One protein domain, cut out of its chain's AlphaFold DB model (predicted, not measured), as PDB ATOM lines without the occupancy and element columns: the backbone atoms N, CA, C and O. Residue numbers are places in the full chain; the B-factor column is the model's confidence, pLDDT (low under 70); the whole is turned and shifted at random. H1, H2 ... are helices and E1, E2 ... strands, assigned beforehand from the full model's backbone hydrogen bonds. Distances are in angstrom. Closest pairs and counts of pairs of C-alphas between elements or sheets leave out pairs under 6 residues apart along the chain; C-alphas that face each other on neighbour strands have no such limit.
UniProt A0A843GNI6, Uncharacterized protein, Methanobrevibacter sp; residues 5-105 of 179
ATOM      1  N   LYS A   5     273.589 573.227 502.977       87.00
ATOM      2  CA  LYS A   5     272.846 573.014 504.231       87.00
ATOM      3  C   LYS A   5     271.329 573.145 504.065       87.00
ATOM      4  O   LYS A   5     270.598 572.423 504.741       87.00
ATOM      5  N   ASP A   6     270.872 574.019 503.170       89.38
ATOM      6  CA  ASP A   6     269.452 574.225 502.891       89.38
ATOM      7  C   ASP A   6     268.908 573.035 502.104       89.38
ATOM      8  O   ASP A   6     267.895 572.459 502.495       89.38
ATOM      9  N   VAL A   7     269.653 572.571 501.090       93.75
ATOM     10  CA  VAL A   7     269.341 571.330 500.362       93.75
ATOM     11  C   VAL A   7     269.210 570.161 501.335       93.75
ATOM     12  O   VAL A   7     268.179 569.489 501.358       93.75
ATOM     13  N   LYS A   8     270.216 569.954 502.194       95.31
ATOM     14  CA  LYS A   8     270.199 568.882 503.196       95.31
ATOM     15  C   LYS A   8     268.962 568.953 504.087       95.31
ATOM     16  O   LYS A   8     268.302 567.940 504.299       95.31
ATOM     17  N   LYS A   9     268.646 570.143 504.597       95.06
ATOM     18  CA  LYS A   9     267.489 570.353 505.467       95.06
ATOM     19  C   LYS A   9     266.177 570.004 504.761       95.06
ATOM     20  O   LYS A   9     265.357 569.296 505.333       95.06
ATOM     21  N   VAL A  10     265.993 570.450 503.518       96.25
ATOM     22  CA  VAL A  10     264.779 570.162 502.738       96.25
ATOM     23  C   VAL A  10     264.644 568.662 502.445       96.25
ATOM     24  O   VAL A  10     263.547 568.115 502.548       96.25
ATOM     25  N   VAL A  11     265.746 567.965 502.141       97.19
ATOM     26  CA  VAL A  11     265.741 566.501 501.963       97.19
ATOM     27  C   VAL A  11     265.392 565.786 503.273       97.19
ATOM     28  O   VAL A  11     264.561 564.875 503.270       97.19
ATOM     29  N   GLU A  12     265.987 566.199 504.396       97.00
ATOM     30  CA  GLU A  12     265.684 565.659 505.730       97.00
ATOM     31  C   GLU A  12     264.200 565.823 506.084       97.00
ATOM     32  O   GLU A  12     263.559 564.855 506.507       97.00
ATOM     33  N   ASP A  13     263.651 567.021 505.874       96.25
ATOM     34  CA  ASP A  13     262.243 567.328 506.124       96.25
ATOM     35  C   ASP A  13     261.334 566.467 505.230       96.25
ATOM     36  O   ASP A  13     260.420 565.814 505.738       96.25
ATOM     37  N   TYR A  14     261.639 566.333 503.932       96.12
ATOM     38  CA  TYR A  14     260.867 565.484 503.018       96.12
ATOM     39  C   TYR A  14     260.846 564.009 503.449       96.12
ATOM     40  O   TYR A  14     259.780 563.379 503.485       96.12
ATOM     41  N   PHE A  15     262.010 563.438 503.778       96.75
ATOM     42  CA  PHE A  15     262.119 562.040 504.212       96.75
ATOM     43  C   PHE A  15     261.350 561.807 505.511       96.75
ATOM     44  O   PHE A  15     260.621 560.820 505.640       96.75
ATOM     45  N   LYS A  16     261.470 562.735 506.462       96.69
ATOM     46  CA  LYS A  16     260.775 562.676 507.746       96.69
ATOM     47  C   LYS A  16     259.259 562.770 507.580       96.69
ATOM     48  O   LYS A  16     258.549 561.914 508.112       96.69
ATOM     49  N   ASP A  17     258.770 563.746 506.821       96.25
ATOM     50  CA  ASP A  17     257.336 563.984 506.616       96.25
ATOM     51  C   ASP A  17     256.656 562.819 505.896       96.25
ATOM     52  O   ASP A  17     255.497 562.491 506.164       96.25
ATOM     53  N   ASN A  18     257.399 562.118 505.040       94.38
ATOM     54  CA  ASN A  18     256.909 560.935 504.348       94.38
ATOM     55  C   ASN A  18     257.237 559.609 505.059       94.38
ATOM     56  O   ASN A  18     256.858 558.551 504.553       94.38
ATOM     57  N   SER A  19     257.900 559.647 506.222       94.88
ATOM     58  CA  SER A  19     258.334 558.465 506.991       94.88
ATOM     59  C   SER A  19     259.194 557.478 506.187       94.88
ATOM     60  O   SER A  19     259.050 556.261 506.310       94.88
ATOM     61  N   ILE A  20     260.100 558.013 505.374       93.56
ATOM     62  CA  ILE A  20     260.957 557.278 504.444       93.56
ATOM     63  C   ILE A  20     262.358 557.159 505.036       93.56
ATOM     64  O   ILE A  20     262.893 558.120 505.584       93.56
ATOM     65  N   LYS A  21     262.970 555.978 504.924       94.25
ATOM     66  CA  LYS A  21     264.371 555.766 505.335       94.25
ATOM     67  C   LYS A  21     265.340 555.851 504.163       94.25
ATOM     68  O   LYS A  21     266.428 556.393 504.303       94.25
ATOM     69  N   ASN A  22     264.938 555.281 503.038       95.69
ATOM     70  CA  ASN A  22     265.650 555.270 501.773       95.69
ATOM     71  C   ASN A  22     264.630 555.096 500.640       95.69
ATOM     72  O   ASN A  22     263.436 554.918 500.889       95.69
ATOM     73  N   LEU A  23     265.094 555.131 499.399       94.69
ATOM     74  CA  LEU A  23     264.235 555.025 498.225       94.69
ATOM     75  C   LEU A  23     263.714 553.597 497.928       94.69
ATOM     76  O   LEU A  23     263.147 553.379 496.864       94.69
ATOM     77  N   MET A  24     263.877 552.609 498.820       92.25
ATOM     78  CA  MET A  24     263.541 551.207 498.515       92.25
ATOM     79  C   MET A  24     262.036 550.962 498.403       92.25
ATOM     80  O   MET A  24     261.625 549.993 497.773       92.25
ATOM     81  N   ASP A  25     261.226 551.826 499.015       89.06
ATOM     82  CA  ASP A  25     259.762 551.782 498.913       89.06
ATOM     83  C   ASP A  25     259.247 552.464 497.626       89.06
ATOM     84  O   ASP A  25     258.034 552.598 497.420       89.06
ATOM     85  N   PHE A  26     260.164 552.922 496.767       91.81
ATOM     86  CA  PHE A  26     259.873 553.524 495.475       91.81
ATOM     87  C   PHE A  26     260.273 552.612 494.313       91.81
ATOM     88  O   PHE A  26     261.146 551.753 494.438       91.81
ATOM     89  N   GLY A  27     259.637 552.857 493.172       88.25
ATOM     90  CA  GLY A  27     259.876 552.183 491.903       88.25
ATOM     91  C   GLY A  27     259.868 553.156 490.728       88.25
ATOM     92  O   GLY A  27     259.748 554.376 490.906       88.25
ATOM     93  N   ALA A  28     259.982 552.608 489.522       87.88
ATOM     94  CA  ALA A  28     259.834 553.354 488.280       87.88
ATOM     95  C   ALA A  28     258.407 553.921 488.140       87.88
ATOM     96  O   ALA A  28     257.468 553.481 488.806       87.88
ATOM     97  N   SER A  29     258.200 554.885 487.239       88.19
ATOM     98  CA  SER A  29     256.878 555.512 487.050       88.19
ATOM     99  C   SER A  29     255.789 554.525 486.613       88.19
ATOM    100  O   SER A  29     254.604 554.765 486.845       88.19
ATOM    101  N   CYS A  30     256.187 553.420 485.983       86.00
ATOM    102  CA  CYS A  30     255.293 552.362 485.524       86.00
ATOM    103  C   CYS A  30     255.083 551.245 486.563       86.00
ATOM    104  O   CYS A  30     254.301 550.331 486.294       86.00
ATOM    105  N   ASP A  31     255.747 551.298 487.722       84.88
ATOM    106  CA  ASP A  31     255.644 550.248 488.734       84.88
ATOM    107  C   ASP A  31     254.320 550.333 489.493       84.88
ATOM    108  O   ASP A  31     254.041 551.263 490.256       84.88
ATOM    109  N   GLU A  32     253.488 549.309 489.315       82.75
ATOM    110  CA  GLU A  32     252.218 549.217 490.019       82.75
ATOM    111  C   GLU A  32     252.430 548.998 491.524       82.75
ATOM    112  O   GLU A  32     253.106 548.071 491.966       82.75
ATOM    113  N   GLY A  33     251.782 549.835 492.338       80.94
ATOM    114  CA  GLY A  33     251.782 549.698 493.796       80.94
ATOM    115  C   GLY A  33     252.994 550.303 494.509       80.94
ATOM    116  O   GLY A  33     252.998 550.313 495.742       80.94
ATOM    117  N   LEU A  34     253.966 550.856 493.777       83.31
ATOM    118  CA  LEU A  34     255.090 551.607 494.338       83.31
ATOM    119  C   LEU A  34     254.910 553.116 494.147       83.31
ATOM    120  O   LEU A  34     254.152 553.589 493.297       83.31
ATOM    121  N   ARG A  35     255.586 553.904 494.989       87.31
ATOM    122  CA  ARG A  35     255.694 555.351 494.766       87.31
ATOM    123  C   ARG A  35     256.733 555.603 493.674       87.31
ATOM    124  O   ARG A  35     257.756 554.937 493.646       87.31
ATOM    125  N   ASP A  36     256.506 556.606 492.836       91.44
ATOM    126  CA  ASP A  36     257.460 556.996 491.791       91.44
ATOM    127  C   ASP A  36     258.737 557.609 492.398       91.44
ATOM    128  O   ASP A  36     258.665 558.624 493.104       91.44
ATOM    129  N   ILE A  37     259.888 556.982 492.137       94.19
ATOM    130  CA  ILE A  37     261.199 557.339 492.700       94.19
ATOM    131  C   ILE A  37     261.717 558.704 492.244       94.19
ATOM    132  O   ILE A  37     262.609 559.265 492.875       94.19
ATOM    133  N   SER A  38     261.135 559.288 491.199       93.38
ATOM    134  CA  SER A  38     261.470 560.643 490.770       93.38
ATOM    135  C   SER A  38     260.883 561.734 491.676       93.38
ATOM    136  O   SER A  38     261.407 562.849 491.736       93.38
ATOM    137  N   LYS A  39     259.830 561.419 492.447       92.12
ATOM    138  CA  LYS A  39     259.111 562.398 493.284       92.12
ATOM    139  C   LYS A  39     259.963 563.097 494.345       92.12
ATOM    140  O   LYS A  39     259.814 564.310 494.464       92.12
ATOM    141  N   PRO A  40     260.833 562.413 495.115       94.06
ATOM    142  CA  PRO A  40     261.688 563.079 496.094       94.06
ATOM    143  C   PRO A  40     262.519 564.206 495.479       94.06
ATOM    144  O   PRO A  40     262.585 565.288 496.047       94.06
ATOM    145  N   PHE A  41     263.083 563.992 494.290       94.38
ATOM    146  CA  PHE A  41     263.899 564.992 493.599       94.38
ATOM    147  C   PHE A  41     263.053 566.178 493.134       94.38
ATOM    148  O   PHE A  41     263.394 567.327 493.411       94.38
ATOM    149  N   ALA A  42     261.912 565.902 492.501       92.69
ATOM    150  CA  ALA A  42     260.986 566.934 492.050       92.69
ATOM    151  C   ALA A  42     260.475 567.813 493.205       92.69
ATOM    152  O   ALA A  42     260.491 569.038 493.116       92.69
ATOM    153  N   GLU A  43     260.025 567.201 494.302       93.00
ATOM    154  CA  GLU A  43     259.448 567.923 495.441       93.00
ATOM    155  C   GLU A  43     260.502 568.690 496.249       93.00
ATOM    156  O   GLU A  43     260.226 569.799 496.714       93.00
ATOM    157  N   VAL A  44     261.725 568.162 496.369       93.44
ATOM    158  CA  VAL A  44     262.839 568.899 496.984       93.44
ATOM    159  C   VAL A  44     263.215 570.113 496.134       93.44
ATOM    160  O   VAL A  44     263.284 571.214 496.672       93.44
ATOM    161  N   LEU A  45     263.380 569.965 494.814       90.44
ATOM    162  CA  LEU A  45     263.700 571.094 493.928       90.44
ATOM    163  C   LEU A  45     262.604 572.173 493.949       90.44
ATOM    164  O   LEU A  45     262.915 573.358 494.055       90.44
ATOM    165  N   LYS A  46     261.321 571.782 493.950       89.44
ATOM    166  CA  LYS A  46     260.206 572.728 494.148       89.44
ATOM    167  C   LYS A  46     260.311 573.470 495.478       89.44
ATOM    168  O   LYS A  46     260.088 574.677 495.528       89.44
ATOM    169  N   SER A  47     260.645 572.755 496.551       89.19
ATOM    170  CA  SER A  47     260.779 573.333 497.894       89.19
ATOM    171  C   SER A  47     261.966 574.297 498.005       89.19
ATOM    172  O   SER A  47     261.911 575.235 498.793       89.19
ATOM    173  N   LEU A  48     262.999 574.113 497.177       86.19
ATOM    174  CA  LEU A  48     264.128 575.038 497.010       86.19
ATOM    175  C   LEU A  48     263.810 576.223 496.075       86.19
ATOM    176  O   LEU A  48     264.672 577.058 495.819       86.19
ATOM    177  N   GLY A  49     262.576 576.321 495.569       84.06
ATOM    178  CA  GLY A  49     262.106 577.445 494.759       84.06
ATOM    179  C   GLY A  49     262.274 577.277 493.247       84.06
ATOM    180  O   GLY A  49     261.947 578.208 492.507       84.06
ATOM    181  N   PHE A  50     262.725 576.117 492.763       84.88
ATOM    182  CA  PHE A  50     262.811 575.853 491.328       84.88
ATOM    183  C   PHE A  50     261.435 575.534 490.737       84.88
ATOM    184  O   PHE A  50     260.608 574.841 491.338       84.88
ATOM    185  N   LYS A  51     261.181 576.033 489.524       81.75
ATOM    186  CA  LYS A  51     259.995 575.641 488.757       81.75
ATOM    187  C   LYS A  51     260.179 574.225 488.250       81.75
ATOM    188  O   LYS A  51     261.251 573.860 487.793       81.75
ATOM    189  N   PHE A  52     259.112 573.448 488.303       78.25
ATOM    190  CA  PHE A  52     259.164 572.034 487.991       78.25
ATOM    191  C   PHE A  52     257.974 571.658 487.118       78.25
ATOM    192  O   PHE A  52     256.833 571.878 487.531       78.25
ATOM    193  N   GLU A  53     258.232 571.100 485.937       79.56
ATOM    194  CA  GLU A  53     257.167 570.720 485.005       79.56
ATOM    195  C   GLU A  53     256.861 569.233 485.084       79.56
ATOM    196  O   GLU A  53     255.718 568.857 485.363       79.56
ATOM    197  N   GLN A  54     257.869 568.386 484.876       85.31
ATOM    198  CA  GLN A  54     257.685 566.939 484.805       85.31
ATOM    199  C   GLN A  54     258.880 566.188 485.382       85.31
ATOM    200  O   GLN A  54     260.036 566.555 485.174       85.31
ATOM    201  N   SER A  55     258.586 565.102 486.096       90.81
ATOM    202  CA  SER A  55     259.549 564.050 486.405       90.81
ATOM    203  C   SER A  55     258.980 562.719 485.979       90.81
ATOM    204  O   SER A  55     257.773 562.489 486.087       90.81
ATOM    205  N   TYR A  56     259.868 561.817 485.593       92.50
ATOM    206  CA  TYR A  56     259.551 560.403 485.576       92.50
ATOM    207  C   TYR A  56     260.815 559.571 485.795       92.50
ATOM    208  O   TYR A  56     261.935 560.083 485.712       92.50
ATOM    209  N   ALA A  57     260.630 558.295 486.106       93.19
ATOM    210  CA  ALA A  57     261.702 557.342 486.322       93.19
ATOM    211  C   ALA A  57     261.502 556.086 485.473       93.19
ATOM    212  O   ALA A  57     260.389 555.565 485.367       93.19
ATOM    213  N   GLU A  58     262.600 555.588 484.914       92.88
ATOM    214  CA  GLU A  58     262.683 554.287 484.253       92.88
ATOM    215  C   GLU A  58     263.550 553.336 485.082       92.88
ATOM    216  O   GLU A  58     264.421 553.766 485.850       92.88
ATOM    217  N   ASP A  59     263.318 552.034 484.909       90.00
ATOM    218  CA  ASP A  59     264.219 551.018 485.441       90.00
ATOM    219  C   ASP A  59     265.617 551.204 484.853       90.00
ATOM    220  O   ASP A  59     265.808 551.336 483.642       90.00
ATOM    221  N   GLY A  60     266.610 551.201 485.735       84.50
ATOM    222  CA  GLY A  60     268.003 551.272 485.346       84.50
ATOM    223  C   GLY A  60     268.523 549.935 484.817       84.50
ATOM    224  O   GLY A  60     267.838 548.918 484.730       84.50
ATOM    225  N   SER A  61     269.819 549.909 484.519       78.06
ATOM    226  CA  SER A  61     270.507 548.735 483.960       78.06
ATOM    227  C   SER A  61     270.586 547.502 484.882       78.06
ATOM    228  O   SER A  61     271.086 546.456 484.462       78.06
ATOM    229  N   SER A  62     270.151 547.601 486.140       80.69
ATOM    230  CA  SER A  62     270.179 546.504 487.114       80.69
ATOM    231  C   SER A  62     269.193 546.731 488.255       80.69
ATOM    232  O   SER A  62     268.922 547.881 488.587       80.69
ATOM    233  N   ASP A  63     268.796 545.652 488.935       78.75
ATOM    234  CA  ASP A  63     267.893 545.684 490.091       78.75
ATOM    235  C   ASP A  63     268.237 546.789 491.099       78.75
ATOM    236  O   ASP A  63     269.369 546.906 491.586       78.75
ATOM    237  N   GLY A  64     267.227 547.597 491.420       83.88
ATOM    238  CA  GLY A  64     267.340 548.683 492.386       83.88
ATOM    239  C   GLY A  64     268.181 549.870 491.915       83.88
ATOM    240  O   GLY A  64     268.563 550.681 492.757       83.88
ATOM    241  N   LYS A  65     268.483 549.986 490.617       93.38
ATOM    242  CA  LYS A  65     268.938 551.233 489.989       93.38
ATOM    243  C   LYS A  65     267.823 551.817 489.140       93.38
ATOM    244  O   LYS A  65     267.089 551.064 488.510       93.38
ATOM    245  N   TYR A  66     267.763 553.138 489.079       93.62
ATOM    246  CA  TYR A  66     266.751 553.863 488.326       93.62
ATOM    247  C   TYR A  66     267.384 555.047 487.614       93.62
ATOM    248  O   TYR A  66     268.266 555.700 488.178       93.62
ATOM    249  N   ASN A  67     266.887 555.338 486.418       94.62
ATOM    250  CA  ASN A  67     267.210 556.568 485.713       94.62
ATOM    251  C   ASN A  67     266.043 557.520 485.939       94.62
ATOM    252  O   ASN A  67     264.929 557.299 485.459       94.62
ATOM    253  N   ILE A  68     266.287 558.540 486.750       93.88
ATOM    254  CA  ILE A  68     265.346 559.624 486.988       93.88
ATOM    255  C   ILE A  68     265.604 560.677 485.948       93.88
ATOM    256  O   ILE A  68     266.750 560.995 485.639       93.88
ATOM    257  N   PHE A  69     264.530 561.284 485.479       93.62
ATOM    258  CA  PHE A  69     264.679 562.393 484.591       93.62
ATOM    259  C   PHE A  69     263.751 563.541 484.920       93.62
ATOM    260  O   PHE A  69     262.588 563.335 485.279       93.62
ATOM    261  N   LEU A  70     264.290 564.747 484.783       91.81
ATOM    262  CA  LEU A  70     263.693 565.970 485.293       91.81
ATOM    263  C   LEU A  70     263.632 567.031 484.194       91.81
ATOM    264  O   LEU A  70     264.625 567.296 483.515       91.81
ATOM    265  N   GLU A  71     262.470 567.663 484.066       90.25
ATOM    266  CA  GLU A  71     262.255 568.860 483.257       90.25
ATOM    267  C   GLU A  71     262.105 570.059 484.201       90.25
ATOM    268  O   GLU A  71     261.082 570.226 484.878       90.25
ATOM    269  N   VAL A  72     263.165 570.871 484.280       82.62
ATOM    270  CA  VAL A  72     263.278 571.995 485.220       82.62
ATOM    271  C   VAL A  72     263.517 573.290 484.434       82.62
ATOM    272  O   VAL A  72     264.666 573.629 484.132       82.62
ATOM    273  N   PRO A  73     262.447 574.025 484.066       79.69
ATOM    274  CA  PRO A  73     262.582 575.246 483.282       79.69
ATOM    275  C   PRO A  73     263.473 576.276 483.973       79.69
ATOM    276  O   PRO A  73     263.279 576.595 485.148       79.69
ATOM    277  N   GLY A  74     264.414 576.833 483.213       68.56
ATOM    278  CA  GLY A  74     265.379 577.813 483.710       68.56
ATOM    279  C   GLY A  74     266.678 577.216 484.257       68.56
ATOM    280  O   GLY A  74     267.575 577.992 484.556       68.56
ATOM    281  N   ILE A  75     266.803 575.884 484.346       75.25
ATOM    282  CA  ILE A  75     268.101 575.212 484.550       75.25
ATOM    283  C   ILE A  75     268.706 574.830 483.196       75.25
ATOM    284  O   ILE A  75     269.828 575.206 482.876       75.25
ATOM    285  N   THR A  76     267.941 574.117 482.369       75.94
ATOM    286  CA  THR A  76     268.350 573.711 481.018       75.94
ATOM    287  C   THR A  76     267.131 573.590 480.101       75.94
ATOM    288  O   THR A  76     266.007 573.403 480.570       75.94
ATOM    289  N   GLU A  77     267.347 573.748 478.792       73.69
ATOM    290  CA  GLU A  77     266.340 573.456 477.758       73.69
ATOM    291  C   GLU A  77     266.233 571.949 477.470       73.69
ATOM    292  O   GLU A  77     265.244 571.491 476.897       73.69
ATOM    293  N   GLU A  78     267.248 571.177 477.864       79.56
ATOM    294  CA  GLU A  78     267.270 569.723 477.750       79.56
ATOM    295  C   GLU A  78     266.775 569.060 479.037       79.56
ATOM    296  O   GLU A  78     266.622 569.676 480.091       79.56
ATOM    297  N   ARG A  79     266.514 567.759 478.957       86.50
ATOM    298  CA  ARG A  79     266.080 566.974 480.103       86.50
ATOM    299  C   ARG A  79     267.287 566.473 480.888       86.50
ATOM    300  O   ARG A  79     268.199 565.888 480.315       86.50
ATOM    301  N   ILE A  80     267.257 566.664 482.202       90.31
ATOM    302  CA  ILE A  80     268.303 566.181 483.109       90.31
ATOM    303  C   ILE A  80     268.087 564.686 483.344       90.31
ATOM    304  O   ILE A  80     266.951 564.273 483.576       90.31
ATOM    305  N   GLU A  81     269.160 563.898 483.326       92.56
ATOM    306  CA  GLU A  81     269.165 562.475 483.681       92.56
ATOM    307  C   GLU A  81     270.019 562.251 484.935       92.56
ATOM    308  O   GLU A  81     271.153 562.719 485.012       92.56
ATOM    309  N   LEU A  82     269.470 561.535 485.916       92.69
ATOM    310  CA  LEU A  82     270.121 561.183 487.176       92.69
ATOM    311  C   LEU A  82     270.061 559.667 487.376       92.69
ATOM    312  O   LEU A  82     268.977 559.084 487.442       92.69
ATOM    313  N   GLU A  83     271.216 559.027 487.539       93.88
ATOM    314  CA  GLU A  83     271.284 557.614 487.920       93.88
ATOM    315  C   GLU A  83     271.250 557.474 489.446       93.88
ATOM    316  O   GLU A  83     272.179 557.873 490.149       93.88
ATOM    317  N   VAL A  84     270.204 556.846 489.979       94.81
ATOM    318  CA  VAL A  84     270.025 556.679 491.429       94.81
ATOM    319  C   VAL A  84     269.814 555.225 491.813       94.81
ATOM    320  O   VAL A  84     269.593 554.353 490.968       94.81
ATOM    321  N   LYS A  85     269.877 554.935 493.116       94.50
ATOM    322  CA  LYS A  85     269.662 553.579 493.639       94.50
ATOM    323  C   LYS A  85     268.576 553.567 494.700       94.50
ATOM    324  O   LYS A  85     268.478 554.487 495.503       94.50
ATOM    325  N   ALA A  86     267.812 552.479 494.761       93.06
ATOM    326  CA  ALA A  86     266.728 552.296 495.727       93.06
ATOM    327  C   ALA A  86     267.223 552.429 497.175       93.06
ATOM    328  O   ALA A  86     266.532 552.943 498.037       93.06
ATOM    329  N   TRP A  87     268.447 552.009 497.484       95.00
ATOM    330  CA  TRP A  87     268.976 552.139 498.843       95.00
ATOM    331  C   TRP A  87     269.544 553.526 499.166       95.00
ATOM    332  O   TRP A  87     270.136 553.668 500.233       95.00
ATOM    333  N   TYR A  88     269.375 554.527 498.291       97.12
ATOM    334  CA  TYR A  88     269.780 555.896 498.597       97.12
ATOM    335  C   TYR A  88     268.981 556.442 499.781       97.12
ATOM    336  O   TYR A  88     267.750 556.442 499.779       97.12
ATOM    337  N   ASP A  89     269.700 556.875 500.806       97.06
ATOM    338  CA  ASP A  89     269.200 557.555 501.988       97.06
ATOM    339  C   ASP A  89     269.282 559.082 501.825       97.06
ATOM    340  O   ASP A  89     269.610 559.608 500.758       97.06
ATOM    341  N   VAL A  90     268.961 559.800 502.902       97.00
ATOM    342  CA  VAL A  90     268.996 561.268 502.964       97.00
ATOM    343  C   VAL A  90     270.327 561.835 502.470       97.00
ATOM    344  O   VAL A  90     270.330 562.823 501.741       97.00
ATOM    345  N   GLU A  91     271.457 561.244 502.860       96.88
ATOM    346  CA  GLU A  91     272.778 561.775 502.521       96.88
ATOM    347  C   GLU A  91     273.050 561.621 501.028       96.88
ATOM    348  O   GLU A  91     273.483 562.570 500.374       96.88
ATOM    349  N   GLN A  92     272.750 560.446 500.473       97.69
ATOM    350  CA  GLN A  92     272.955 560.193 499.050       97.69
ATOM    351  C   GLN A  92     272.029 561.055 498.188       97.69
ATOM    352  O   GLN A  92     272.514 561.699 497.264       97.69
ATOM    353  N   VAL A  93     270.739 561.170 498.529       96.94
ATOM    354  CA  VAL A  93     269.812 562.059 497.801       96.94
ATOM    355  C   VAL A  93     270.242 563.524 497.897       96.94
ATOM    356  O   VAL A  93     270.209 564.235 496.897       96.94
ATOM    357  N   THR A  94     270.703 563.971 499.070       97.00
ATOM    358  CA  THR A  94     271.244 565.329 499.239       97.00
ATOM    359  C   THR A  94     272.422 565.569 498.303       97.00
ATOM    360  O   THR A  94     272.470 566.606 497.649       97.00
ATOM    361  N   ASN A  95     273.365 564.627 498.229       96.25
ATOM    362  CA  ASN A  95     274.544 564.769 497.381       96.25
ATOM    363  C   ASN A  95     274.175 564.825 495.894       96.25
ATOM    364  O   ASN A  95     274.698 565.689 495.207       96.25
ATOM    365  N   GLU A  96     273.255 563.985 495.416       96.12
ATOM    366  CA  GLU A  96     272.816 564.032 494.012       96.12
ATOM    367  C   GLU A  96     272.174 565.380 493.655       96.12
ATOM    368  O   GLU A  96     272.467 565.951 492.609       96.12
ATOM    369  N   ILE A  97     271.339 565.934 494.541       94.31
ATOM    370  CA  ILE A  97     270.718 567.246 494.309       94.31
ATOM    371  C   ILE A  97     271.762 568.364 494.371       94.31
ATOM    372  O   ILE A  97     271.704 569.284 493.564       94.31
ATOM    373  N   CYS A  98     272.725 568.298 495.294       93.50
ATOM    374  CA  CYS A  98     273.797 569.294 495.355       93.50
ATOM    375  C   CYS A  98     274.674 569.248 494.106       93.50
ATOM    376  O   CYS A  98     274.891 570.295 493.518       93.50
ATOM    377  N   ASN A  99     275.105 568.059 493.672       93.31
ATOM    378  CA  ASN A  99     275.903 567.897 492.457       93.31
ATOM    379  C   ASN A  99     275.149 568.434 491.237       93.31
ATOM    380  O   ASN A  99     275.719 569.174 490.447       93.31
ATOM    381  N   LEU A 100     273.849 568.130 491.130       91.50
ATOM    382  CA  LEU A 100     273.006 568.698 490.086       91.50
ATOM    383  C   LEU A 100     273.023 570.227 490.130       91.50
ATOM    384  O   LEU A 100     273.190 570.859 489.102       91.50
ATOM    385  N   LEU A 101     272.814 570.844 491.291       89.31
ATOM    386  CA  LEU A 101     272.797 572.304 491.376       89.31
ATOM    387  C   LEU A 101     274.184 572.911 491.120       89.31
ATOM    388  O   LEU A 101     274.263 573.956 490.485       89.31
ATOM    389  N   GLU A 102     275.260 572.262 491.563       89.19
ATOM    390  CA  GLU A 102     276.647 572.667 491.295       89.19
ATOM    391  C   GLU A 102     276.971 572.626 489.794       89.19
ATOM    392  O   GLU A 102     277.535 573.584 489.280       89.19
ATOM    393  N   ASP A 103     276.547 571.583 489.069       88.81
ATOM    394  CA  ASP A 103     276.802 571.428 487.625       88.81
ATOM    395  C   ASP A 103     276.198 572.556 486.766       88.81
ATOM    396  O   ASP A 103     276.613 572.754 485.622       88.81
ATOM    397  N   TYR A 104     275.227 573.298 487.308       85.88
ATOM    398  CA  TYR A 104     274.566 574.425 486.645       85.88
ATOM    399  C   TYR A 104     274.823 575.775 487.338       85.88
ATOM    400  O   TYR A 104     274.117 576.739 487.046       85.88
ATOM    401  N   ASP A 105     275.799 575.860 488.250       83.25
ATOM    402  CA  ASP A 105     276.111 577.069 489.031       83.25
ATOM    403  C   ASP A 105     274.894 577.618 489.812       83.25
ATOM    404  O   ASP A 105     274.702 578.822 489.953       83.25
TER     405      ASP A 105
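What this domain is: This is residues 5 to 105 of the 179 residues of an uncharacterized protein of Methanobrevibacter sp (UniProt A0A843GNI6). A three-stranded sheet has H2 over one face and H3 by its E3 edge, while H1 packs on both helices, away from the sheet. The 101 printed residues include, in order, H1 H2 E1 E2 E3 H3, class mixed; the sheet, E1 - E2 - E3, is antiparallel. The whole is compact, radius of gyration of the C-alphas 12.6 A, spanning 33 by 29 by 19 A.

How they stand to each other: E1, residues 54 to 59, E2, 65 to 71, and E3, 80 to 85, form a meander of two hairpins, each strand the antiparallel neighbour of the one before; N 58 and O 67 are 2.9 A apart, N 68 and O 82 2.8 A, within hydrogen-bond range. H2, residues 39 to 47, is on the sheet at a height of 10.2 A. H3, residues 90 to 103, is on it too; its closest C-alphas to E3 are Glu 96 and Leu 82, 7.9 A. H1, residues 5 to 17, touches H3, closest C-alphas Lys 8 and Thr 94, 5.4 A, and H2, Val 10 and Val 44, 6.2 A. In these helices every O i to N i+4 pair is within range.

Where its parts are: H1, 18.1 A long, begins at C-alpha 5 (272.846, 573.014, 504.231); H3, 20.0 A, ends at C-alpha 103 (276.802, 571.428, 487.625).

The domain as a whole: The printed part has no cut; H1 to H2 is a long link. Residue 74 has pLDDT under 70.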